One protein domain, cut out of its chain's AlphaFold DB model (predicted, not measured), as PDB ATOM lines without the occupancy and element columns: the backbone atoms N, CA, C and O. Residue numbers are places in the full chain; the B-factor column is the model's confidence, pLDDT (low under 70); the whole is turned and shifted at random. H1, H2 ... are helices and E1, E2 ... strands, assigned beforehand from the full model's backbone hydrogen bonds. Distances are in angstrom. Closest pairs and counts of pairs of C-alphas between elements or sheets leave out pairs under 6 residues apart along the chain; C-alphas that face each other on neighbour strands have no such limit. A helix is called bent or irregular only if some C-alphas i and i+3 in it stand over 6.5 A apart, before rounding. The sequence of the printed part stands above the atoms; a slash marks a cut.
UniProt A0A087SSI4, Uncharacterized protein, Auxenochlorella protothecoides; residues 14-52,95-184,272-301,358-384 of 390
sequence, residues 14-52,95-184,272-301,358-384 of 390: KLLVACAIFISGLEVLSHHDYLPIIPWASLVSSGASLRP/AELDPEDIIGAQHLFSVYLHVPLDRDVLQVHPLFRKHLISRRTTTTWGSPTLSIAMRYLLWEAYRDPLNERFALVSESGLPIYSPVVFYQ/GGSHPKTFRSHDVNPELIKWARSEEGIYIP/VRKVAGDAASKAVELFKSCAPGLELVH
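Overview. This is residues 14 to 52, 95 to 184, 272 to 301 and 358 to 384 of the 390 residues of an uncharacterized protein of Auxenochlorella protothecoides (UniProt A0A087SSI4). A small wall of three parallel strands, E2 E1 E3, has the long helix H3 over one face and the short helix H4 over the other. H1 grazes the sheet, H6 packs on H1 side by side, and H5 lies farther out near H6, amid long loops; residues 294 to 301 stick out. The printed part has 186 residues with six named helices and three named strands, in the order E1 H1 E2 H2 H3 E3 H4 H5 H6; the class is mixed, with under half of the residues in named elements. The whole is compact, with a radius of gyration of the C-alphas of 16.4 A and spans of 46 by 42 by 35 A.

Arrangement. E1, residues 14 to 20, is the inner strand between the edge strands E2, residues 109 to 114, and E3, residues 163 to 170. E1 and E3 are parallel at 26 degrees, with N 18 and O 167 2.8 A apart, within hydrogen-bond range. E2 and E1 are parallel at 21 degrees, with N 17 and O 110 at 2.9 A. The sheet is only just strongly twisted, with C-alphas up to 4.5 A off its best plane. H3, residues 144 to 158, is on the sheet at a height of 8.9 A and runs along the strands, at 26 degrees to E1 on the local plane; its closest C-alpha pair with E1 is Ala 18 and Leu 153, 6.4 A. E2, H2, H3 and E3, with E1 between the two strands, form a split strand-helix-strand unit, two parallel strands joined through helices, with a right-handed crossover. H4, residues 179 to 184, lies on the opposite face from H3. H1, residues 38 to 47, only grazes the sheet with residues 40 to 47, and H2, residues 126 to 129, with 127 to 129. H1 touches H4 at a steep tilt of 67 degrees, the same way, the closest C-alphas being Gly 47 and Pro 179, 5.3 A. H1 touches H6, residues 363 to 374, at a shallow tilt of 30 degrees, the same way, closest at the C-alphas of Ile 38 and Ala 366, 5.6 A. H5, residues 286 to 293, is close to but not clearly touching H6, about perpendicular at 87 degrees; the closest C-alphas are those of Pro 286 and Leu 372, 6.9 A. H1, H3, H4 and H5 have every O i to N i+4 pair within hydrogen-bond range, H6 has 6 of 8, and H2 is too short for one.

Along the chain. E1 begins at C-alpha 14 (96.737, 129.543, 123.936) and is 18.4 A long; E3 is 19.1 A. H3 is 20.9 A long, from C-alpha 144 (69.095, 136.358, 121.135). H6, 18.7 A, is irregular, C-alphas 364 and 367 being 7.1 A apart, and ends at C-alpha 374 (103.368, 153.809, 117.485).

Size, cuts and confidence. The C-alphas farthest apart are those of Glu 96 and Pro 301, 49.4 A. Residues 53 to 94, 185 to 271 and 302 to 357 are not printed; the C-alphas across the cuts are 15.5, 34.0 and 18.9 A apart. The links E1 to H1, E2 to H2 and H2 to H3 are long. The mean pLDDT of the printed part is 71.1, and 63 residues are under 70, among them 14 to 52 and 295 to 301.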
ATOM      1  N   LYS A  14      96.954 128.357 124.764       52.50
ATOM      2  CA  LYS A  14      96.737 129.543 123.936       52.50
ATOM      3  C   LYS A  14      95.597 130.370 124.506       52.50
ATOM      4  O   LYS A  14      94.574 129.843 124.957       52.50
ATOM      5  N   LEU A  15      95.754 131.686 124.417       50.31
ATOM      6  CA  LEU A  15      94.660 132.611 124.649       50.31
ATOM      7  C   LEU A  15      93.797 132.690 123.392       50.31
ATOM      8  O   LEU A  15      94.285 132.891 122.287       50.31
ATOM      9  N   LEU A  16      92.486 132.619 123.535       52.25
ATOM     10  CA  LEU A  16      91.585 132.979 122.458       52.25
ATOM     11  C   LEU A  16      91.217 134.461 122.555       52.25
ATOM     12  O   LEU A  16      90.654 134.891 123.562       52.25
ATOM     13  N   VAL A  17      91.401 135.200 121.462       54.06
ATOM     14  CA  VAL A  17      90.723 136.481 121.243       54.06
ATOM     15  C   VAL A  17      89.635 136.261 120.194       54.06
ATOM     16  O   VAL A  17      89.884 136.226 118.992       54.06
ATOM     17  N   ALA A  18      88.405 136.064 120.655       49.66
ATOM     18  CA  ALA A  18      87.244 136.001 119.786       49.66
ATOM     19  C   ALA A  18      86.768 137.432 119.516       49.66
ATOM     20  O   ALA A  18      86.183 138.086 120.382       49.66
ATOM     21  N   CYS A  19      87.030 137.911 118.302       46.25
ATOM     22  CA  CYS A  19      86.498 139.173 117.819       46.25
ATOM     23  C   CYS A  19      85.105 138.913 117.252       46.25
ATOM     24  O   CYS A  19      84.933 138.236 116.238       46.25
ATOM     25  N   ALA A  20      84.091 139.475 117.882       45.16
ATOM     26  CA  ALA A  20      82.791 139.589 117.257       45.16
ATOM     27  C   ALA A  20      82.667 141.004 116.702       45.16
ATOM     28  O   ALA A  20      82.794 141.963 117.462       45.16
ATOM     29  N   ILE A  21      82.397 141.152 115.402       44.16
ATOM     30  CA  ILE A  21      81.847 142.420 114.922       44.16
ATOM     31  C   ILE A  21      80.384 142.424 115.358       44.16
ATOM     32  O   ILE A  21      79.495 141.913 114.672       44.16
ATOM     33  N   PHE A  22      80.153 142.948 116.554       42.66
ATOM     34  CA  PHE A  22      78.822 143.167 117.076       42.66
ATOM     35  C   PHE A  22      78.440 144.589 116.730       42.66
ATOM     36  O   PHE A  22      78.671 145.501 117.522       42.66
ATOM     37  N   ILE A  23      77.771 144.758 115.587       34.72
ATOM     38  CA  ILE A  23      77.099 146.017 115.277       34.72
ATOM     39  C   ILE A  23      75.972 146.179 116.300       34.72
ATOM     40  O   ILE A  23      74.826 145.789 116.081       34.72
ATOM     41  N   SER A  24      76.320 146.719 117.467       31.09
ATOM     42  CA  SER A  24      75.366 147.262 118.415       31.09
ATOM     43  C   SER A  24      74.725 148.444 117.700       31.09
ATOM     44  O   SER A  24      75.353 149.480 117.484       31.09
ATOM     45  N   GLY A  25      73.517 148.212 117.190       32.53
ATOM     46  CA  GLY A  25      72.785 149.150 116.358       32.53
ATOM     47  C   GLY A  25      72.617 150.498 117.046       32.53
ATOM     48  O   GLY A  25      71.804 150.624 117.947       32.53
ATOM     49  N   LEU A  26      73.419 151.466 116.613       24.27
ATOM     50  CA  LEU A  26      73.104 152.876 116.375       24.27
ATOM     51  C   LEU A  26      74.430 153.579 116.087       24.27
ATOM     52  O   LEU A  26      75.093 154.099 116.977       24.27
ATOM     53  N   GLU A  27      74.836 153.498 114.825       26.83
ATOM     54  CA  GLU A  27      75.056 154.684 114.007       26.83
ATOM     55  C   GLU A  27      75.176 154.262 112.549       26.83
ATOM     56  O   GLU A  27      76.164 153.693 112.092       26.83
ATOM     57  N   VAL A  28      74.116 154.576 111.814       28.50
ATOM     58  CA  VAL A  28      74.242 154.987 110.424       28.50
ATOM     59  C   VAL A  28      75.131 156.232 110.433       28.50
ATOM     60  O   VAL A  28      74.646 157.344 110.600       28.50
ATOM     61  N   LEU A  29      76.440 156.051 110.292       26.33
ATOM     62  CA  LEU A  29      77.324 157.095 109.790       26.33
ATOM     63  C   LEU A  29      77.988 156.567 108.534       26.33
ATOM     64  O   LEU A  29      79.078 156.014 108.556       26.33
ATOM     65  N   SER A  30      77.260 156.785 107.442       26.91
ATOM     66  CA  SER A  30      77.686 156.652 106.057       26.91
ATOM     67  C   SER A  30      78.085 155.245 105.598       26.91
ATOM     68  O   SER A  30      78.723 154.450 106.276       26.91
ATOM     69  N   HIS A  31      77.698 154.943 104.369       30.73
ATOM     70  CA  HIS A  31      77.953 153.692 103.673       30.73
ATOM     71  C   HIS A  31      79.443 153.423 103.344       30.73
ATOM     72  O   HIS A  31      79.712 152.628 102.446       30.73
ATOM     73  N   HIS A  32      80.414 154.039 104.037       31.45
ATOM     74  CA  HIS A  32      81.822 154.016 103.615       31.45
ATOM     75  C   HIS A  32      82.900 153.718 104.670       31.45
ATOM     76  O   HIS A  32      84.014 153.418 104.255       31.45
ATOM     77  N   ASP A  33      82.610 153.642 105.974       36.75
ATOM     78  CA  ASP A  33      83.673 153.498 106.992       36.75
ATOM     79  C   ASP A  33      83.595 152.178 107.777       36.75
ATOM     80  O   ASP A  33      83.404 152.127 108.993       36.75
ATOM     81  N   TYR A  34      83.759 151.063 107.066       42.31
ATOM     82  CA  TYR A  34      83.779 149.712 107.639       42.31
ATOM     83  C   TYR A  34      85.193 149.269 108.046       42.31
ATOM     84  O   TYR A  34      85.707 148.273 107.547       42.31
ATOM     85  N   LEU A  35      85.846 149.992 108.961       49.50
ATOM     86  CA  LEU A  35      87.189 149.628 109.445       49.50
ATOM     87  C   LEU A  35      87.367 149.531 110.982       49.50
ATOM     88  O   LEU A  35      88.385 149.987 111.502       49.50
ATOM     89  N   PRO A  36      86.471 148.900 111.766       50.19
ATOM     90  CA  PRO A  36      86.624 148.933 113.221       50.19
ATOM     91  C   PRO A  36      87.547 147.856 113.845       50.19
ATOM     92  O   PRO A  36      87.759 147.887 115.044       50.19
ATOM     93  N   ILE A  37      88.198 146.936 113.114       54.16
ATOM     94  CA  ILE A  37      89.153 145.986 113.756       54.16
ATOM     95  C   ILE A  37      90.614 146.484 113.714       54.16
ATOM     96  O   ILE A  37      91.509 145.813 114.209       54.16
ATOM     97  N   ILE A  38      90.906 147.666 113.166       51.84
ATOM     98  CA  ILE A  38      92.297 148.142 113.024       51.84
ATOM     99  C   ILE A  38      93.040 148.297 114.371       51.84
ATOM    100  O   ILE A  38      94.205 147.901 114.437       51.84
ATOM    101  N   PRO A  39      92.432 148.790 115.472       57.31
ATOM    102  CA  PRO A  39      93.134 148.848 116.758       57.31
ATOM    103  C   PRO A  39      93.574 147.465 117.252       57.31
ATOM    104  O   PRO A  39      94.696 147.283 117.722       57.31
ATOM    105  N   TRP A  40      92.712 146.464 117.062       66.06
ATOM    106  CA  TRP A  40      93.044 145.065 117.305       66.06
ATOM    107  C   TRP A  40      94.024 144.521 116.274       66.06
ATOM    108  O   TRP A  40      94.843 143.690 116.633       66.06
ATOM    109  N   ALA A  41      93.989 144.994 115.027       60.19
ATOM    110  CA  ALA A  41      94.934 144.602 113.994       60.19
ATOM    111  C   ALA A  41      96.355 145.004 114.367       60.19
ATOM    112  O   ALA A  41      97.245 144.172 114.286       60.19
ATOM    113  N   SER A  42      96.531 146.238 114.847       60.47
ATOM    114  CA  SER A  42      97.806 146.751 115.352       60.47
ATOM    115  C   SER A  42      98.304 145.951 116.558       60.47
ATOM    116  O   SER A  42      99.474 145.567 116.617       60.47
ATOM    117  N   LEU A  43      97.411 145.636 117.503       64.00
ATOM    118  CA  LEU A  43      97.738 144.779 118.643       64.00
ATOM    119  C   LEU A  43      98.195 143.389 118.163       64.00
ATOM    120  O   LEU A  43      99.272 142.901 118.484       64.00
ATOM    121  N   VAL A  44      97.385 142.754 117.333       62.78
ATOM    122  CA  VAL A  44      97.613 141.403 116.835       62.78
ATOM    123  C   VAL A  44      98.873 141.313 115.969       62.78
ATOM    124  O   VAL A  44      99.662 140.384 116.126       62.78
ATOM    125  N   SER A  45      99.113 142.285 115.090       59.31
ATOM    126  CA  SER A  45     100.294 142.302 114.229       59.31
ATOM    127  C   SER A  45     101.576 142.527 115.018       59.31
ATOM    128  O   SER A  45     102.580 141.883 114.737       59.31
ATOM    129  N   SER A  46     101.532 143.379 116.043       57.03
ATOM    130  CA  SER A  46     102.672 143.609 116.940       57.03
ATOM    131  C   SER A  46     102.940 142.396 117.839       57.03
ATOM    132  O   SER A  46     104.077 142.104 118.190       57.03
ATOM    133  N   GLY A  47     101.901 141.627 118.181       50.50
ATOM    134  CA  GLY A  47     102.059 140.328 118.832       50.50
ATOM    135  C   GLY A  47     102.728 139.288 117.928       50.50
ATOM    136  O   GLY A  47     103.423 138.397 118.412       50.50
ATOM    137  N   ALA A  48     102.559 139.412 116.610       49.22
ATOM    138  CA  ALA A  48     103.131 138.488 115.643       49.22
ATOM    139  C   ALA A  48     104.644 138.625 115.450       49.22
ATOM    140  O   ALA A  48     105.244 137.715 114.884       49.22
ATOM    141  N   SER A  49     105.265 139.712 115.906       46.44
ATOM    142  CA  SER A  49     106.724 139.918 115.889       46.44
ATOM    143  C   SER A  49     107.442 139.191 117.021       46.44
ATOM    144  O   SER A  49     108.651 139.006 116.965       46.44
ATOM    145  N   LEU A  50     106.709 138.753 118.045       49.31
ATOM    146  CA  LEU A  50     107.231 138.101 119.250       49.31
ATOM    147  C   LEU A  50     107.559 136.609 119.039       49.31
ATOM    148  O   LEU A  50     107.338 135.785 119.925       49.31
ATOM    149  N   ARG A  51     108.018 136.225 117.842       52.97
ATOM    150  CA  ARG A  51     108.115 134.814 117.426       52.97
ATOM    151  C   ARG A  51     109.303 134.078 118.032       52.97
ATOM    152  O   ARG A  51     110.423 134.580 118.009       52.97
ATOM    153  N   PRO A  52     109.088 132.786 118.290       39.59
ATOM    154  CA  PRO A  52     109.878 131.719 117.699       39.59
ATOM    155  C   PRO A  52     109.008 130.978 116.670       39.59
ATOM    156  O   PRO A  52     107.976 130.402 117.012       39.59
ATOM    157  N   ALA A  95     107.181 141.868 108.365       46.38
ATOM    158  CA  ALA A  95     106.947 142.880 107.336       46.38
ATOM    159  C   ALA A  95     106.830 142.305 105.908       46.38
ATOM    160  O   ALA A  95     106.249 142.955 105.044       46.38
ATOM    161  N   GLU A  96     107.341 141.094 105.661       55.00
ATOM    162  CA  GLU A  96     107.280 140.423 104.352       55.00
ATOM    163  C   GLU A  96     106.083 139.477 104.209       55.00
ATOM    164  O   GLU A  96     105.847 138.916 103.136       55.00
ATOM    165  N   LEU A  97     105.345 139.244 105.293       62.59
ATOM    166  CA  LEU A  97     104.209 138.335 105.263       62.59
ATOM    167  C   LEU A  97     102.984 139.035 104.722       62.59
ATOM    168  O   LEU A  97     102.720 140.201 105.018       62.59
ATOM    169  N   ASP A  98     102.190 138.261 103.991       74.25
ATOM    170  CA  ASP A  98     100.838 138.665 103.671       74.25
ATOM    171  C   ASP A  98     100.116 139.043 104.982       74.25
ATOM    172  O   ASP A  98     100.181 138.275 105.954       74.25
ATOM    173  N   PRO A  99      99.441 140.207 105.050       71.56
ATOM    174  CA  PRO A  99      98.661 140.597 106.213       71.56
ATOM    175  C   PRO A  99      97.739 139.494 106.735       71.56
ATOM    176  O   PRO A  99      97.551 139.393 107.943       71.56
ATOM    177  N   GLU A 100      97.192 138.648 105.861       78.69
ATOM    178  CA  GLU A 100      96.315 137.540 106.246       78.69
ATOM    179  C   GLU A 100      97.048 136.393 106.975       78.69
ATOM    180  O   GLU A 100      96.403 135.584 107.640       78.69
ATOM    181  N   ASP A 101      98.379 136.314 106.884       76.44
ATOM    182  CA  ASP A 101      99.210 135.269 107.504       76.44
ATOM    183  C   ASP A 101      99.855 135.698 108.831       76.44
ATOM    184  O   ASP A 101     100.369 134.862 109.579       76.44
ATOM    185  N   ILE A 102      99.788 136.988 109.171       70.88
ATOM    186  CA  ILE A 102     100.408 137.566 110.372       70.88
ATOM    187  C   ILE A 102      99.927 136.869 111.657       70.88
ATOM    188  O   ILE A 102     100.752 136.484 112.487       70.88
ATOM    189  N   ILE A 103      98.616 136.647 111.825       73.69
ATOM    190  CA  ILE A 103      98.070 135.964 113.016       73.69
ATOM    191  C   ILE A 103      98.574 134.527 113.109       73.69
ATOM    192  O   ILE A 103      98.931 134.072 114.196       73.69
ATOM    193  N   GLY A 104      98.590 133.811 111.982       69.94
ATOM    194  CA  GLY A 104      98.977 132.401 111.928       69.94
ATOM    195  C   GLY A 104     100.445 132.155 112.267       69.94
ATOM    196  O   GLY A 104     100.839 131.020 112.534       69.94
ATOM    197  N   ALA A 105     101.251 133.211 112.280       65.81
ATOM    198  CA  ALA A 105     102.682 133.128 112.473       65.81
ATOM    199  C   ALA A 105     103.145 133.396 113.922       65.81
ATOM    200  O   ALA A 105     104.348 133.419 114.182       65.81
ATOM    201  N   GLN A 106     102.211 133.542 114.870       69.00
ATOM    202  CA  GLN A 106     102.481 133.561 116.313       69.00
ATOM    203  C   GLN A 106     101.702 132.481 117.078       69.00
ATOM    204  O   GLN A 106     100.873 131.762 116.513       69.00
ATOM    205  N   HIS A 107     102.010 132.328 118.368       64.19
ATOM    206  CA  HIS A 107     101.465 131.265 119.223       64.19
ATOM    207  C   HIS A 107     100.744 131.760 120.485       64.19
ATOM    208  O   HIS A 107     100.186 130.941 121.205       64.19
ATOM    209  N   LEU A 108     100.727 133.067 120.743       66.50
ATOM    210  CA  LEU A 108     100.081 133.689 121.898       66.50
ATOM    211  C   LEU A 108      98.558 133.604 121.802       66.50
ATOM    212  O   LEU A 108      97.904 133.170 122.748       66.50
ATOM    213  N   PHE A 109      97.980 133.996 120.664       74.50
ATOM    214  CA  PHE A 109      96.529 134.044 120.525       74.50
ATOM    215  C   PHE A 109      95.975 133.357 119.283       74.50
ATOM    216  O   PHE A 109      96.560 133.380 118.203       74.50
ATOM    217  N   SER A 110      94.787 132.786 119.432       78.50
ATOM    218  CA  SER A 110      93.947 132.373 118.312       78.50
ATOM    219  C   SER A 110      92.889 133.448 118.071       78.50
ATOM    220  O   SER A 110      92.272 133.919 119.027       78.50
ATOM    221  N   VAL A 111      92.655 133.821 116.811       84.38
ATOM    222  CA  VAL A 111      91.609 134.789 116.446       84.38
ATOM    223  C   VAL A 111      90.512 134.101 115.654       84.38
ATOM    224  O   VAL A 111      90.786 133.367 114.705       84.38
ATOM    225  N   TYR A 112      89.273 134.366 116.056       87.00
ATOM    226  CA  TYR A 112      88.063 133.911 115.381       87.00
ATOM    227  C   TYR A 112      87.161 135.116 115.199       87.00
ATOM    228  O   TYR A 112      86.940 135.874 116.146       87.00
ATOM    229  N   LEU A 113      86.668 135.288 113.979       88.06
ATOM    230  CA  LEU A 113      85.886 136.437 113.574       88.06
ATOM    231  C   LEU A 113      84.464 136.013 113.214       88.06
ATOM    232  O   LEU A 113      84.261 135.169 112.344       88.06
ATOM    233  N   HIS A 114      83.473 136.659 113.825       89.25
ATOM    234  CA  HIS A 114      82.088 136.612 113.359       89.25
ATOM    235  C   HIS A 114      81.733 137.939 112.687       89.25
ATOM    236  O   HIS A 114      81.978 139.011 113.241       89.25
ATOM    237  N   VAL A 115      81.157 137.837 111.487       86.81
ATOM    238  CA  VAL A 115      80.596 138.956 110.720       86.81
ATOM    239  C   VAL A 115      79.122 138.653 110.454       86.81
ATOM    240  O   VAL A 115      78.830 137.563 109.937       86.81
ATOM    241  N   PRO A 116      78.195 139.584 110.735       87.00
ATOM    242  CA  PRO A 116      76.775 139.387 110.462       87.00
ATOM    243  C   PRO A 116      76.492 138.999 109.002       87.00
ATOM    244  O   PRO A 116      77.215 139.393 108.087       87.00
ATOM    245  N   LEU A 117      75.457 138.184 108.765       87.12
ATOM    246  CA  LEU A 117      75.129 137.699 107.411       87.12
ATOM    247  C   LEU A 117      74.710 138.820 106.450       87.12
ATOM    248  O   LEU A 117      74.886 138.689 105.246       87.12
ATOM    249  N   ASP A 118      74.179 139.914 106.986       83.06
ATOM    250  CA  ASP A 118      73.758 141.121 106.277       83.06
ATOM    251  C   ASP A 118      74.907 142.132 106.093       83.06
ATOM    252  O   ASP A 118      74.674 143.321 105.859       83.06
ATOM    253  N   ARG A 119      76.158 141.686 106.250       81.69
ATOM    254  CA  ARG A 119      77.362 142.502 106.070       81.69
ATOM    255  C   ARG A 119      78.316 141.882 105.067       81.69
ATOM    256  O   ARG A 119      78.459 140.661 104.982       81.69
ATOM    257  N   ASP A 120      78.971 142.765 104.323       81.88
ATOM    258  CA  ASP A 120      79.951 142.393 103.317       81.88
ATOM    259  C   ASP A 120      81.269 141.989 103.984       81.88
ATOM    260  O   ASP A 120      81.933 142.778 104.657       81.88
ATOM    261  N   VAL A 121      81.653 140.730 103.787       79.44
ATOM    262  CA  VAL A 121      82.898 140.169 104.318       79.44
ATOM    263  C   VAL A 121      84.134 140.736 103.618       79.44
ATOM    264  O   VAL A 121      85.221 140.681 104.186       79.44
ATOM    265  N   LEU A 122      83.992 141.311 102.418       77.56
ATOM    266  CA  LEU A 122      85.103 141.932 101.689       77.56
ATOM    267  C   LEU A 122      85.612 143.202 102.378       77.56
ATOM    268  O   LEU A 122      86.778 143.567 102.223       77.56
ATOM    269  N   GLN A 123      84.760 143.834 103.186       73.38
ATOM    270  CA  GLN A 123      85.095 145.020 103.973       73.38
ATOM    271  C   GLN A 123      85.866 144.679 105.257       73.38
ATOM    272  O   GLN A 123      86.365 145.566 105.943       73.38
ATOM    273  N   VAL A 124      86.008 143.392 105.588       74.81
ATOM    274  CA  VAL A 124      86.856 142.955 106.698       74.81
ATOM    275  C   VAL A 124      88.319 143.224 106.355       74.81
ATOM    276  O   VAL A 124      88.798 142.891 105.266       74.81
ATOM    277  N   HIS A 125      89.041 143.791 107.323       75.50
ATOM    278  CA  HIS A 125      90.476 144.028 107.216       75.50
ATOM    279  C   HIS A 125      91.216 142.718 106.862       75.50
ATOM    280  O   HIS A 125      90.959 141.709 107.525       75.50
ATOM    281  N   PRO A 126      92.150 142.722 105.883       78.25
ATOM    282  CA  PRO A 126      92.842 141.524 105.391       78.25
ATOM    283  C   PRO A 126      93.301 140.574 106.499       78.25
ATOM    284  O   PRO A 126      92.946 139.399 106.494       78.25
ATOM    285  N   LEU A 127      93.949 141.129 107.528       75.00
ATOM    286  CA  LEU A 127      94.413 140.408 108.716       75.00
ATOM    287  C   LEU A 127      93.414 139.394 109.293       75.00
ATOM    288  O   LEU A 127      93.834 138.357 109.780       75.00
ATOM    289  N   PHE A 128      92.106 139.659 109.250       81.25
ATOM    290  CA  PHE A 128      91.098 138.789 109.862       81.25
ATOM    291  C   PHE A 128      90.325 137.915 108.873       81.25
ATOM    292  O   PHE A 128      89.489 137.120 109.304       81.25
ATOM    293  N   ARG A 129      90.563 138.018 107.559       83.19
ATOM    294  CA  ARG A 129      89.737 137.314 106.561       83.19
ATOM    295  C   ARG A 129      89.837 135.798 106.675       83.19
ATOM    296  O   ARG A 129      88.807 135.127 106.695       83.19
ATOM    297  N   LYS A 130      91.049 135.264 106.867       85.81
ATOM    298  CA  LYS A 130      91.285 133.827 107.118       85.81
ATOM    299  C   LYS A 130      90.742 133.339 108.468       85.81
ATOM    300  O   LYS A 130      90.693 132.137 108.709       85.81
ATOM    301  N   HIS A 131      90.306 134.257 109.329       85.69
ATOM    302  CA  HIS A 131      89.789 133.974 110.667       85.69
ATOM    303  C   HIS A 131      88.261 134.040 110.750       85.69
ATOM    304  O   HIS A 131      87.696 133.818 111.822       85.69
ATOM    305  N   LEU A 132      87.576 134.333 109.640       88.25
ATOM    306  CA  LEU A 132      86.120 134.319 109.570       88.25
ATOM    307  C   LEU A 132      85.577 132.909 109.831       88.25
ATOM    308  O   LEU A 132      85.905 131.959 109.121       88.25
ATOM    309  N   ILE A 133      84.687 132.779 110.812       90.12
ATOM    310  CA  ILE A 133      84.015 131.509 111.073       90.12
ATOM    311  C   ILE A 133      82.975 131.210 109.991       90.12
ATOM    312  O   ILE A 133      82.268 132.097 109.507       90.12
ATOM    313  N   SER A 134      82.833 129.932 109.643       91.06
ATOM    314  CA  SER A 134      81.880 129.486 108.623       91.06
ATOM    315  C   SER A 134      80.424 129.688 109.062       91.06
ATOM    316  O   SER A 134      79.589 130.154 108.284       91.06
ATOM    317  N   ARG A 135      80.109 129.371 110.324       92.19
ATOM    318  CA  ARG A 135      78.758 129.480 110.880       92.19
ATOM    319  C   ARG A 135      78.488 130.899 111.379       92.19
ATOM    320  O   ARG A 135      79.000 131.312 112.415       92.19
ATOM    321  N   ARG A 136      77.642 131.639 110.658       90.38
ATOM    322  CA  ARG A 136      77.306 133.046 110.944       90.38
ATOM    323  C   ARG A 136      75.799 133.237 111.114       90.38
ATOM    324  O   ARG A 136      75.001 132.370 110.771       90.38
ATOM    325  N   THR A 137      75.414 134.369 111.686       88.12
ATOM    326  CA  THR A 137      74.019 134.804 111.868       88.12
ATOM    327  C   THR A 137      73.981 136.319 111.730       88.12
ATOM    328  O   THR A 137      74.999 136.961 111.977       88.12
ATOM    329  N   THR A 138      72.850 136.907 111.346       88.50
ATOM    330  CA  THR A 138      72.642 138.344 111.580       88.50
ATOM    331  C   THR A 138      72.680 138.616 113.081       88.50
ATOM    332  O   THR A 138      72.447 137.704 113.880       88.50
ATOM    333  N   THR A 139      73.003 139.844 113.473       81.56
ATOM    334  CA  THR A 139      73.054 140.247 114.880       81.56
ATOM    335  C   THR A 139      72.304 141.545 115.076       81.56
ATOM    336  O   THR A 139      72.481 142.492 114.312       81.56
ATOM    337  N   THR A 140      71.512 141.610 116.136       77.25
ATOM    338  CA  THR A 140      70.804 142.826 116.536       77.25
ATOM    339  C   THR A 140      71.031 143.057 118.023       77.25
ATOM    340  O   THR A 140      71.107 142.103 118.797       77.25
ATOM    341  N   TRP A 141      71.165 144.320 118.424       76.56
ATOM    342  CA  TRP A 141      71.306 144.677 119.834       76.56
ATOM    343  C   TRP A 141      70.115 144.161 120.659       76.56
ATOM    344  O   TRP A 141      68.980 144.181 120.179       76.56
ATOM    345  N   GLY A 142      70.386 143.647 121.864       70.12
ATOM    346  CA  GLY A 142      69.372 143.101 122.773       70.12
ATOM    347  C   GLY A 142      68.654 141.837 122.275       70.12
ATOM    348  O   GLY A 142      67.735 141.351 122.933       70.12
ATOM    349  N   SER A 143      69.050 141.294 121.118       74.12
ATOM    350  CA  SER A 143      68.437 140.115 120.502       74.12
ATOM    351  C   SER A 143      69.178 138.826 120.881       74.12
ATOM    352  O   SER A 143      70.411 138.822 120.951       74.12
ATOM    353  N   PRO A 144      68.472 137.678 120.987       76.00
ATOM    354  CA  PRO A 144      69.095 136.358 121.135       76.00
ATOM    355  C   PRO A 144      70.149 136.028 120.066       76.00
ATOM    356  O   PRO A 144      71.042 135.210 120.291       76.00
ATOM    357  N   THR A 145      70.062 136.661 118.893       81.50
ATOM    358  CA  THR A 145      71.006 136.463 117.786       81.50
ATOM    359  C   THR A 145      72.452 136.812 118.146       81.50
ATOM    360  O   THR A 145      73.372 136.151 117.661       81.50
ATOM    361  N   LEU A 146      72.672 137.772 119.051       82.62
ATOM    362  CA  LEU A 146      74.011 138.126 119.527       82.62
ATOM    363  C   LEU A 146      74.623 136.995 120.367       82.62
ATOM    364  O   LEU A 146      75.770 136.600 120.152       82.62
ATOM    365  N   SER A 147      73.829 136.392 121.257       81.12
ATOM    366  CA  SER A 147      74.246 135.219 122.031       81.12
ATOM    367  C   SER A 147      74.483 134.000 121.132       81.12
ATOM    368  O   SER A 147      75.393 133.215 121.386       81.12
ATOM    369  N   ILE A 148      73.712 133.841 120.050       84.50
ATOM    370  CA  ILE A 148      73.943 132.789 119.046       84.50
ATOM    371  C   ILE A 148      75.290 132.995 118.338       84.50
ATOM    372  O   ILE A 148      76.062 132.043 118.224       84.50
ATOM    373  N   ALA A 149      75.604 134.220 117.910       86.06
ATOM    374  CA  ALA A 149      76.900 134.553 117.314       86.06
ATOM    375  C   ALA A 149      78.066 134.265 118.276       86.06
ATOM    376  O   ALA A 149      79.034 133.607 117.892       86.06
ATOM    377  N   MET A 150      77.932 134.661 119.546       87.56
ATOM    378  CA  MET A 150      78.896 134.337 120.601       87.56
ATOM    379  C   MET A 150      79.092 132.822 120.756       87.56
ATOM    380  O   MET A 150      80.225 132.353 120.827       87.56
ATOM    381  N   ARG A 151      78.013 132.028 120.758       87.06
ATOM    382  CA  ARG A 151      78.109 130.560 120.833       87.06
ATOM    383  C   ARG A 151      78.854 129.964 119.643       87.06
ATOM    384  O   ARG A 151      79.576 128.995 119.835       87.06
ATOM    385  N   TYR A 152      78.690 130.509 118.438       91.31
ATOM    386  CA  TYR A 152      79.435 130.044 117.262       91.31
ATOM    387  C   TYR A 152      80.929 130.343 117.380       91.31
ATOM    388  O   TYR A 152      81.734 129.462 117.100       91.31
ATOM    389  N   LEU A 153      81.295 131.533 117.870       88.25
ATOM    390  CA  LEU A 153      82.690 131.875 118.163       88.25
ATOM    391  C   LEU A 153      83.303 130.928 119.198       88.25
ATOM    392  O   LEU A 153      84.356 130.347 118.950       88.25
ATOM    393  N   LEU A 154      82.623 130.736 120.332       86.50
ATOM    394  CA  LEU A 154      83.084 129.835 121.392       86.50
ATOM    395  C   LEU A 154      83.181 128.386 120.900       86.50
ATOM    396  O   LEU A 154      84.128 127.690 121.250       86.50
ATOM    397  N   TRP A 155      82.228 127.939 120.076       88.69
ATOM    398  CA  TRP A 155      82.234 126.597 119.498       88.69
ATOM    399  C   TRP A 155      83.432 126.372 118.583       88.69
ATOM    400  O   TRP A 155      84.134 125.384 118.766       88.69
ATOM    401  N   GLU A 156      83.686 127.266 117.622       88.06
ATOM    402  CA  GLU A 156      84.834 127.109 116.722       88.06
ATOM    403  C   GLU A 156      86.154 127.180 117.487       88.06
ATOM    404  O   GLU A 156      87.039 126.360 117.259       88.06
ATOM    405  N   ALA A 157      86.253 128.081 118.463       83.69
ATOM    406  CA  ALA A 157      87.429 128.194 119.309       83.69
ATOM    407  C   ALA A 157      87.696 126.952 120.163       83.69
ATOM    408  O   ALA A 157      88.843 126.530 120.289       83.69
ATOM    409  N   TYR A 158      86.650 126.349 120.729       82.62
ATOM    410  CA  TYR A 158      86.757 125.155 121.571       82.62
ATOM    411  C   TYR A 158      87.309 123.931 120.820       82.62
ATOM    412  O   TYR A 158      87.764 122.969 121.438       82.62
ATOM    413  N   ARG A 159      87.274 123.942 119.481       84.12
ATOM    414  CA  ARG A 159      87.799 122.842 118.658       84.12
ATOM    415  C   ARG A 159      89.318 122.755 118.682       84.12
ATOM    416  O   ARG A 159      89.838 121.662 118.473       84.12
ATOM    417  N   ASP A 160      90.006 123.872 118.907       76.56
ATOM    418  CA  ASP A 160      91.440 123.859 119.176       76.56
ATOM    419  C   ASP A 160      91.634 123.572 120.675       76.56
ATOM    420  O   ASP A 160      91.320 124.433 121.502       76.56
ATOM    421  N   PRO A 161      92.126 122.376 121.053       71.81
ATOM    422  CA  PRO A 161      92.291 121.998 122.453       71.81
ATOM    423  C   PRO A 161      93.318 122.864 123.188       71.81
ATOM    424  O   PRO A 161      93.391 122.774 124.409       71.81
ATOM    425  N   LEU A 162      94.100 123.669 122.462       72.44
ATOM    426  CA  LEU A 162      95.067 124.583 123.051       72.44
ATOM    427  C   LEU A 162      94.398 125.843 123.609       72.44
ATOM    428  O   LEU A 162      94.992 126.536 124.424       72.44
ATOM    429  N   ASN A 163      93.170 126.170 123.199       75.81
ATOM    430  CA  ASN A 163      92.467 127.336 123.731       75.81
ATOM    431  C   ASN A 163      91.925 127.045 125.143       75.81
ATOM    432  O   ASN A 163      90.937 126.326 125.299       75.81
ATOM    433  N   GLU A 164      92.526 127.655 126.170       74.56
ATOM    434  CA  GLU A 164      92.095 127.491 127.575       74.56
ATOM    435  C   GLU A 164      91.412 128.724 128.180       74.56
ATOM    436  O   GLU A 164      90.746 128.632 129.216       74.56
ATOM    437  N   ARG A 165      91.606 129.899 127.577       82.12
ATOM    438  CA  ARG A 165      91.042 131.177 128.030       82.12
ATOM    439  C   ARG A 165      90.351 131.862 126.865       82.12
ATOM    440  O   ARG A 165      90.848 131.806 125.746       82.12
ATOM    441  N   PHE A 166      89.224 132.516 127.136       85.19
ATOM    442  CA  PHE A 166      88.361 133.123 126.123       85.19
ATOM    443  C   PHE A 166      88.173 134.609 126.430       85.19
ATOM    444  O   PHE A 166      87.588 134.960 127.453       85.19
ATOM    445  N   ALA A 167      88.633 135.479 125.532       85.56
ATOM    446  CA  ALA A 167      88.323 136.901 125.552       85.56
ATOM    447  C   ALA A 167      87.370 137.228 124.399       85.56
ATOM    448  O   ALA A 167      87.705 137.023 123.233       85.56
ATOM    449  N   LEU A 168      86.181 137.732 124.729       84.31
ATOM    450  CA  LEU A 168      85.230 138.257 123.752       84.31
ATOM    451  C   LEU A 168      85.443 139.760 123.626       84.31
ATOM    452  O   LEU A 168      85.316 140.494 124.607       84.31
ATOM    453  N   VAL A 169      85.766 140.207 122.419       80.38
ATOM    454  CA  VAL A 169      86.022 141.618 122.127       80.38
ATOM    455  C   VAL A 169      85.171 142.071 120.951       80.38
ATOM    456  O   VAL A 169      84.801 141.281 120.083       80.38
ATOM    457  N   SER A 170      84.840 143.359 120.952       77.75
ATOM    458  CA  SER A 170      84.114 144.024 119.874       77.75
ATOM    459  C   SER A 170      85.071 144.905 119.081       77.75
ATOM    460  O   SER A 170      86.065 145.414 119.602       77.75
ATOM    461  N   GLU A 171      84.713 145.125 117.829       75.38
ATOM    462  CA  GLU A 171      85.292 146.100 116.918       75.38
ATOM    463  C   GLU A 171      85.296 147.533 117.477       75.38
ATOM    464  O   GLU A 171      86.164 148.332 117.172       75.38
ATOM    465  N   SER A 172      84.373 147.864 118.374       77.31
ATOM    466  CA  SER A 172      84.365 149.177 119.027       77.31
ATOM    467  C   SER A 172      85.313 149.265 120.233       77.31
ATOM    468  O   SER A 172      85.319 150.263 120.952       77.31
ATOM    469  N   GLY A 173      86.075 148.209 120.524       80.44
ATOM    470  CA  GLY A 173      87.061 148.183 121.600       80.44
ATOM    471  C   GLY A 173      88.431 148.671 121.134       80.44
ATOM    472  O   GLY A 173      88.931 148.235 120.103       80.44
ATOM    473  N   LEU A 174      89.072 149.514 121.937       82.94
ATOM    474  CA  LEU A 174      90.454 149.945 121.764       82.94
ATOM    475  C   LEU A 174      91.305 149.321 122.881       82.94
ATOM    476  O   LEU A 174      91.039 149.598 124.056       82.94
ATOM    477  N   PRO A 175      92.295 148.464 122.573       83.69
ATOM    478  CA  PRO A 175      93.233 148.003 123.588       83.69
ATOM    479  C   PRO A 175      93.965 149.192 124.215       83.69
ATOM    480  O   PRO A 175      94.219 150.192 123.548       83.69
ATOM    481  N   ILE A 176      94.292 149.095 125.505       86.88
ATOM    482  CA  ILE A 176      95.035 150.153 126.210       86.88
ATOM    483  C   ILE A 176      96.385 149.670 126.740       86.88
ATOM    484  O   ILE A 176      97.045 150.421 127.444       86.88
ATOM    485  N   TYR A 177      96.817 148.453 126.402       83.69
ATOM    486  CA  TYR A 177      98.167 147.932 126.657       83.69
ATOM    487  C   TYR A 177      98.710 147.243 125.409       83.69
ATOM    488  O   TYR A 177      97.961 146.959 124.473       83.69
ATOM    489  N   SER A 178     100.010 146.952 125.425       76.06
ATOM    490  CA  SER A 178     100.661 146.157 124.392       76.06
ATOM    491  C   SER A 178     100.123 144.712 124.357       76.06
ATOM    492  O   SER A 178      99.536 144.231 125.336       76.06
ATOM    493  N   PRO A 179     100.340 143.977 123.253       74.12
ATOM    494  CA  PRO A 179      99.836 142.609 123.086       74.12
ATOM    495  C   PRO A 179     100.403 141.641 124.127       74.12
ATOM    496  O   PRO A 179      99.697 140.748 124.587       74.12
ATOM    497  N   VAL A 180     101.664 141.854 124.522       74.50
ATOM    498  CA  VAL A 180     102.351 141.097 125.577       74.50
ATOM    499  C   VAL A 180     101.598 141.201 126.891       74.50
ATOM    500  O   VAL A 180     101.233 140.186 127.475       74.50
ATOM    501  N   VAL A 181     101.345 142.430 127.337       79.38
ATOM    502  CA  VAL A 181     100.675 142.692 128.614       79.38
ATOM    503  C   VAL A 181      99.250 142.166 128.569       79.38
ATOM    504  O   VAL A 181      98.802 141.527 129.515       79.38
ATOM    505  N   PHE A 182      98.553 142.377 127.449       82.88
ATOM    506  CA  PHE A 182      97.201 141.869 127.253       82.88
ATOM    507  C   PHE A 182      97.144 140.338 127.379       82.88
ATOM    508  O   PHE A 182      96.321 139.813 128.128       82.88
ATOM    509  N   TYR A 183      98.042 139.622 126.692       79.62
ATOM    510  CA  TYR A 183      98.138 138.165 126.760       79.62
ATOM    511  C   TYR A 183      98.503 137.682 128.167       79.62
ATOM    512  O   TYR A 183      97.766 136.894 128.756       79.62
ATOM    513  N   GLN A 184      99.609 138.186 128.722       81.81
ATOM    514  CA  GLN A 184     100.120 137.764 130.026       81.81
ATOM    515  C   GLN A 184      99.099 138.012 131.137       81.81
ATOM    516  O   GLN A 184      98.888 137.136 131.972       81.81
ATOM    517  N   GLY A 272      75.070 159.971 129.962       72.75
ATOM    518  CA  GLY A 272      73.791 159.329 130.273       72.75
ATOM    519  C   GLY A 272      73.177 158.573 129.081       72.75
ATOM    520  O   GLY A 272      73.774 158.459 128.015       72.75
ATOM    521  N   GLY A 273      71.968 158.035 129.268       74.00
ATOM    522  CA  GLY A 273      71.250 157.264 128.241       74.00
ATOM    523  C   GLY A 273      71.483 155.748 128.308       74.00
ATOM    524  O   GLY A 273      71.947 155.223 129.317       74.00
ATOM    525  N   SER A 274      71.109 155.038 127.238       70.56
ATOM    526  CA  SER A 274      71.162 153.566 127.151       70.56
ATOM    527  C   SER A 274      72.505 153.012 126.661       70.56
ATOM    528  O   SER A 274      72.708 151.798 126.685       70.56
ATOM    529  N   HIS A 275      73.426 153.874 126.216       75.56
ATOM    530  CA  HIS A 275      74.723 153.481 125.664       75.56
ATOM    531  C   HIS A 275      75.851 154.393 126.167       75.56
ATOM    532  O   HIS A 275      75.603 155.577 126.403       75.56
ATOM    533  N   PRO A 276      77.087 153.871 126.301       80.19
ATOM    534  CA  PRO A 276      78.238 154.692 126.653       80.19
ATOM    535  C   PRO A 276      78.606 155.645 125.504       80.19
ATOM    536  O   PRO A 276      78.228 155.411 124.351       80.19
ATOM    537  N   LYS A 277      79.370 156.701 125.815       85.12
ATOM    538  CA  LYS A 277      79.903 157.671 124.850       85.12
ATOM    539  C   LYS A 277      80.613 156.943 123.711       85.12
ATOM    540  O   LYS A 277      81.485 156.115 123.958       85.12
ATOM    541  N   THR A 278      80.287 157.315 122.473       86.38
ATOM    542  CA  THR A 278      81.067 156.904 121.305       86.38
ATOM    543  C   THR A 278      82.257 157.843 121.112       86.38
ATOM    544  O   THR A 278      82.061 159.018 120.807       86.38
ATOM    545  N   PHE A 279      83.481 157.337 121.266       86.50
ATOM    546  CA  PHE A 279      84.712 158.080 120.996       86.50
ATOM    547  C   PHE A 279      84.978 158.159 119.492       86.50
ATOM    548  O   PHE A 279      84.942 157.148 118.790       86.50
ATOM    549  N   ARG A 280      85.267 159.359 118.997       87.62
ATOM    550  CA  ARG A 280      85.575 159.651 117.590       87.62
ATOM    551  C   ARG A 280      87.060 159.859 117.371       87.62
ATOM    552  O   ARG A 280      87.832 159.960 118.320       87.62
ATOM    553  N   SER A 281      87.456 160.037 116.111       86.12
ATOM    554  CA  SER A 281      88.844 160.341 115.734       86.12
ATOM    555  C   SER A 281      89.498 161.460 116.549       86.12
ATOM    556  O   SER A 281      90.685 161.373 116.849       86.12
ATOM    557  N   HIS A 282      88.748 162.503 116.919       88.25
ATOM    558  CA  HIS A 282      89.275 163.634 117.691       88.25
ATOM    559  C   HIS A 282      89.426 163.349 119.195       88.25
ATOM    560  O   HIS A 282      90.174 164.055 119.867       88.25
ATOM    561  N   ASP A 283      88.751 162.326 119.728       89.00
ATOM    562  CA  ASP A 283      88.896 161.909 121.127       89.00
ATOM    563  C   ASP A 283      90.156 161.050 121.351       89.00
ATOM    564  O   ASP A 283      90.629 160.921 122.480       89.00
ATOM    565  N   VAL A 284      90.699 160.432 120.296       87.31
ATOM    566  CA  VAL A 284      91.807 159.473 120.399       87.31
ATOM    567  C   VAL A 284      93.138 160.195 120.602       87.31
ATOM    568  O   VAL A 284      93.733 160.727 119.665       87.31
ATOM    569  N   ASN A 285      93.620 160.195 121.845       88.06
ATOM    570  CA  ASN A 285      94.885 160.808 122.257       88.06
ATOM    571  C   ASN A 285      95.504 160.072 123.479       88.06
ATOM    572  O   ASN A 285      94.857 159.191 124.052       88.06
ATOM    573  N   PRO A 286      96.740 160.406 123.909       87.50
ATOM    574  CA  PRO A 286      97.355 159.799 125.094       87.50
ATOM    575  C   PRO A 286      96.550 159.947 126.392       87.50
ATOM    576  O   PRO A 286      96.555 159.041 127.224       87.50
ATOM    577  N   GLU A 287      95.831 161.053 126.571       87.62
ATOM    578  CA  GLU A 287      95.045 161.297 127.785       87.62
ATOM    579  C   GLU A 287      93.842 160.351 127.886       87.62
ATOM    580  O   GLU A 287      93.536 159.882 128.979       87.62
ATOM    581  N   LEU A 288      93.234 159.957 126.759       88.38
ATOM    582  CA  LEU A 288      92.205 158.910 126.733       88.38
ATOM    583  C   LEU A 288      92.732 157.581 127.300       88.38
ATOM    584  O   LEU A 288      92.043 156.918 128.074       88.38
ATOM    585  N   ILE A 289      93.959 157.192 126.940       87.25
ATOM    586  CA  ILE A 289      94.582 155.952 127.425       87.25
ATOM    587  C   ILE A 289      94.888 156.052 128.921       87.25
ATOM    588  O   ILE A 289      94.578 155.124 129.672       87.25
ATOM    589  N   LYS A 290      95.446 157.182 129.375       86.44
ATOM    590  CA  LYS A 290      95.712 157.427 130.801       86.44
ATOM    591  C   LYS A 290      94.428 157.400 131.624       86.44
ATOM    592  O   LYS A 290      94.391 156.731 132.651       86.44
ATOM    593  N   TRP A 291      93.364 158.042 131.143       88.38
ATOM    594  CA  TRP A 291      92.037 157.987 131.757       88.38
ATOM    595  C   TRP A 291      91.484 156.557 131.798       88.38
ATOM    596  O   TRP A 291      91.007 156.096 132.831       88.38
ATOM    597  N   ALA A 292      91.600 155.802 130.704       87.06
ATOM    598  CA  ALA A 292      91.095 154.433 130.666       87.06
ATOM    599  C   ALA A 292      91.829 153.503 131.649       87.06
ATOM    600  O   ALA A 292      91.231 152.562 132.180       87.06
ATOM    601  N   ARG A 293      93.107 153.794 131.914       86.88
ATOM    602  CA  ARG A 293      93.950 153.129 132.914       86.88
ATOM    603  C   ARG A 293      93.761 153.673 134.336       86.88
ATOM    604  O   ARG A 293      94.213 153.032 135.283       86.88
ATOM    605  N   SER A 294      93.119 154.826 134.510       78.38
ATOM    606  CA  SER A 294      92.928 155.438 135.822       78.38
ATOM    607  C   SER A 294      91.684 154.901 136.537       78.38
ATOM    608  O   SER A 294      90.818 154.214 135.974       78.38
ATOM    609  N   GLU A 295      91.592 155.238 137.821       66.69
ATOM    610  CA  GLU A 295      90.407 154.973 138.636       66.69
ATOM    611  C   GLU A 295      89.211 155.853 138.236       66.69
ATOM    612  O   GLU A 295      88.058 155.482 138.473       66.69
ATOM    613  N   GLU A 296      89.458 156.989 137.577       58.59
ATOM    614  CA  GLU A 296      88.428 157.956 137.196       58.59
ATOM    615  C   GLU A 296      87.492 157.364 136.141       58.59
ATOM    616  O   GLU A 296      87.931 156.756 135.170       58.59
ATOM    617  N   GLY A 297      86.179 157.483 136.328       50.47
ATOM    618  CA  GLY A 297      85.201 156.864 135.426       50.47
ATOM    619  C   GLY A 297      84.875 155.401 135.742       50.47
ATOM    620  O   GLY A 297      84.281 154.712 134.915       50.47
ATOM    621  N   ILE A 298      85.208 154.887 136.935       50.84
ATOM    622  CA  ILE A 298      84.374 153.817 137.497       50.84
ATOM    623  C   ILE A 298      82.986 154.425 137.697       50.84
ATOM    624  O   ILE A 298      82.813 155.333 138.507       50.84
ATOM    625  N   TYR A 299      81.992 153.922 136.966       45.03
ATOM    626  CA  TYR A 299      80.607 154.067 137.390       45.03
ATOM    627  C   TYR A 299      80.500 153.436 138.781       45.03
ATOM    628  O   TYR A 299      80.456 152.213 138.917       45.03
ATOM    629  N   ILE A 300      80.548 154.266 139.822       45.34
ATOM    630  CA  ILE A 300      80.150 153.869 141.167       45.34
ATOM    631  C   ILE A 300      78.639 153.661 141.053       45.34
ATOM    632  O   ILE A 300      77.940 154.623 140.712       45.34
ATOM    633  N   PRO A 301      78.114 152.439 141.260       40.88
ATOM    634  CA  PRO A 301      76.679 152.223 141.256       40.88
ATOM    635  C   PRO A 301      76.039 153.248 142.179       40.88
ATOM    636  O   PRO A 301      76.467 153.412 143.321       40.88
ATOM    637  N   VAL A 358      89.377 150.136 126.274       88.19
ATOM    638  CA  VAL A 358      88.299 151.136 126.334       88.19
ATOM    639  C   VAL A 358      87.261 150.818 125.258       88.19
ATOM    640  O   VAL A 358      87.614 150.330 124.185       88.19
ATOM    641  N   ARG A 359      85.973 151.001 125.549       86.00
ATOM    642  CA  ARG A 359      84.870 150.630 124.648       86.00
ATOM    643  C   ARG A 359      84.309 151.828 123.892       86.00
ATOM    644  O   ARG A 359      84.426 152.965 124.332       86.00
ATOM    645  N   LYS A 360      83.587 151.504 122.816       83.69
ATOM    646  CA  LYS A 360      82.731 152.384 122.019       83.69
ATOM    647  C   LYS A 360      83.540 153.410 121.221       83.69
ATOM    648  O   LYS A 360      83.194 154.574 121.141       83.69
ATOM    649  N   VAL A 361      84.617 152.965 120.593       82.00
ATOM    650  CA  VAL A 361      85.361 153.749 119.606       82.00
ATOM    651  C   VAL A 361      84.718 153.564 118.231       82.00
ATOM    652  O   VAL A 361      84.405 152.442 117.832       82.00
ATOM    653  N   ALA A 362      84.463 154.665 117.530       79.81
ATOM    654  CA  ALA A 362      83.903 154.657 116.184       79.81
ATOM    655  C   ALA A 362      84.922 154.183 115.135       79.81
ATOM    656  O   ALA A 362      86.134 154.227 115.356       79.81
ATOM    657  N   GLY A 363      84.422 153.743 113.975       71.56
ATOM    658  CA  GLY A 363      85.259 153.211 112.895       71.56
ATOM    659  C   GLY A 363      86.288 154.213 112.362       71.56
ATOM    660  O   GLY A 363      87.415 153.825 112.071       71.56
ATOM    661  N   ASP A 364      85.948 155.504 112.313       74.50
ATOM    662  CA  ASP A 364      86.840 156.576 111.854       74.50
ATOM    663  C   ASP A 364      88.062 156.768 112.773       74.50
ATOM    664  O   ASP A 364      89.150 157.120 112.314       74.50
ATOM    665  N   ALA A 365      87.924 156.460 114.068       75.12
ATOM    666  CA  ALA A 365      88.984 156.641 115.063       75.12
ATOM    667  C   ALA A 365      90.157 155.652 114.929       75.12
ATOM    668  O   ALA A 365      91.210 155.838 115.548       75.12
ATOM    669  N   ALA A 366      89.995 154.619 114.105       68.06
ATOM    670  CA  ALA A 366      90.958 153.551 113.888       68.06
ATOM    671  C   ALA A 366      92.376 154.049 113.554       68.06
ATOM    672  O   ALA A 366      93.341 153.653 114.207       68.06
ATOM    673  N   SER A 367      92.515 154.944 112.573       69.88
ATOM    674  CA  SER A 367      93.832 155.414 112.119       69.88
ATOM    675  C   SER A 367      94.571 156.200 113.202       69.88
ATOM    676  O   SER A 367      95.779 156.061 113.351       69.88
ATOM    677  N   LYS A 368      93.855 156.990 114.014       77.12
ATOM    678  CA  LYS A 368      94.460 157.719 115.142       77.12
ATOM    679  C   LYS A 368      94.863 156.791 116.278       77.12
ATOM    680  O   LYS A 368      95.910 157.004 116.882       77.12
ATOM    681  N   ALA A 369      94.083 155.741 116.526       77.19
ATOM    682  CA  ALA A 369      94.427 154.733 117.519       77.19
ATOM    683  C   ALA A 369      95.740 154.029 117.167       77.19
ATOM    684  O   ALA A 369      96.605 153.901 118.026       77.19
ATOM    685  N   VAL A 370      95.927 153.640 115.902       73.00
ATOM    686  CA  VAL A 370      97.185 153.033 115.437       73.00
ATOM    687  C   VAL A 370      98.382 153.937 115.708       73.00
ATOM    688  O   VAL A 370      99.401 153.460 116.200       73.00
ATOM    689  N   GLU A 371      98.259 155.235 115.439       74.19
ATOM    690  CA  GLU A 371      99.348 156.180 115.691       74.19
ATOM    691  C   GLU A 371      99.676 156.311 117.185       74.19
ATOM    692  O   GLU A 371     100.842 156.462 117.528       74.19
ATOM    693  N   LEU A 372      98.706 156.155 118.098       76.00
ATOM    694  CA  LEU A 372      99.006 156.076 119.536       76.00
ATOM    695  C   LEU A 372      99.823 154.838 119.905       76.00
ATOM    696  O   LEU A 372     100.699 154.924 120.757       76.00
ATOM    697  N   PHE A 373      99.568 153.707 119.252       71.75
ATOM    698  CA  PHE A 373     100.340 152.478 119.454       71.75
ATOM    699  C   PHE A 373     101.742 152.523 118.852       71.75
ATOM    700  O   PHE A 373     102.559 151.677 119.188       71.75
ATOM    701  N   LYS A 374     102.021 153.492 117.980       67.12
ATOM    702  CA  LYS A 374     103.368 153.809 117.485       67.12
ATOM    703  C   LYS A 374     103.993 154.994 118.223       67.12
ATOM    704  O   LYS A 374     105.168 155.289 118.038       67.12
ATOM    705  N   SER A 375     103.194 155.700 119.016       67.38
ATOM    706  CA  SER A 375     103.590 156.924 119.687       67.38
ATOM    707  C   SER A 375     104.427 156.619 120.915       67.38
ATOM    708  O   SER A 375     104.088 155.790 121.758       67.38
ATOM    709  N   CYS A 376     105.481 157.403 121.054       70.50
ATOM    710  CA  CYS A 376     106.364 157.423 122.204       70.50
ATOM    711  C   CYS A 376     105.948 158.439 123.266       70.50
ATOM    712  O   CYS A 376     106.774 158.967 124.011       70.50
ATOM    713  N   ALA A 377     104.648 158.743 123.326       70.69
ATOM    714  CA  ALA A 377     104.101 159.668 124.301       70.69
ATOM    715  C   ALA A 377     104.488 159.247 125.740       70.69
ATOM    716  O   ALA A 377     104.234 158.101 126.138       70.69
ATOM    717  N   PRO A 378     105.053 160.166 126.546       67.19
ATOM    718  CA  PRO A 378     105.449 159.878 127.921       67.19
ATOM    719  C   PRO A 378     104.292 159.326 128.766       67.19
ATOM    720  O   PRO A 378     103.179 159.866 128.758       67.19
ATOM    721  N   GLY A 379     104.565 158.257 129.520       67.88
ATOM    722  CA  GLY A 379     103.622 157.634 130.458       67.88
ATOM    723  C   GLY A 379     102.611 156.657 129.843       67.88
ATOM    724  O   GLY A 379     101.767 156.137 130.569       67.88
ATOM    725  N   LEU A 380     102.667 156.395 128.530       73.81
ATOM    726  CA  LEU A 380     101.842 155.352 127.908       73.81
ATOM    727  C   LEU A 380     102.511 153.979 127.896       73.81
ATOM    728  O   LEU A 380     101.805 152.980 128.027       73.81
ATOM    729  N   GLU A 381     103.837 153.921 127.731       72.00
ATOM    730  CA  GLU A 381     104.616 152.667 127.730       72.00
ATOM    731  C   GLU A 381     104.007 151.585 126.803       72.00
ATOM    732  O   GLU A 381     104.070 150.388 127.072       72.00
ATOM    733  N   LEU A 382     103.345 152.011 125.717       68.56
ATOM    734  CA  LEU A 382     102.760 151.118 124.704       68.56
ATOM    735  C   LEU A 382     103.830 150.574 123.753       68.56
ATOM    736  O   LEU A 382     103.672 149.490 123.195       68.56
ATOM    737  N   VAL A 383     104.897 151.354 123.606       59.66
ATOM    738  CA  VAL A 383     106.065 151.144 122.760       59.66
ATOM    739  C   VAL A 383     107.286 151.115 123.681       59.66
ATOM    740  O   VAL A 383     107.333 151.869 124.656       59.66
ATOM    741  N   HIS A 384     108.254 150.235 123.417       54.34
ATOM    742  CA  HIS A 384     109.456 150.137 124.247       54.34
ATOM    743  C   HIS A 384     110.258 151.457 124.219       54.34
ATOM    744  O   HIS A 384     110.426 152.022 123.136       54.34
TER     745      HIS A 384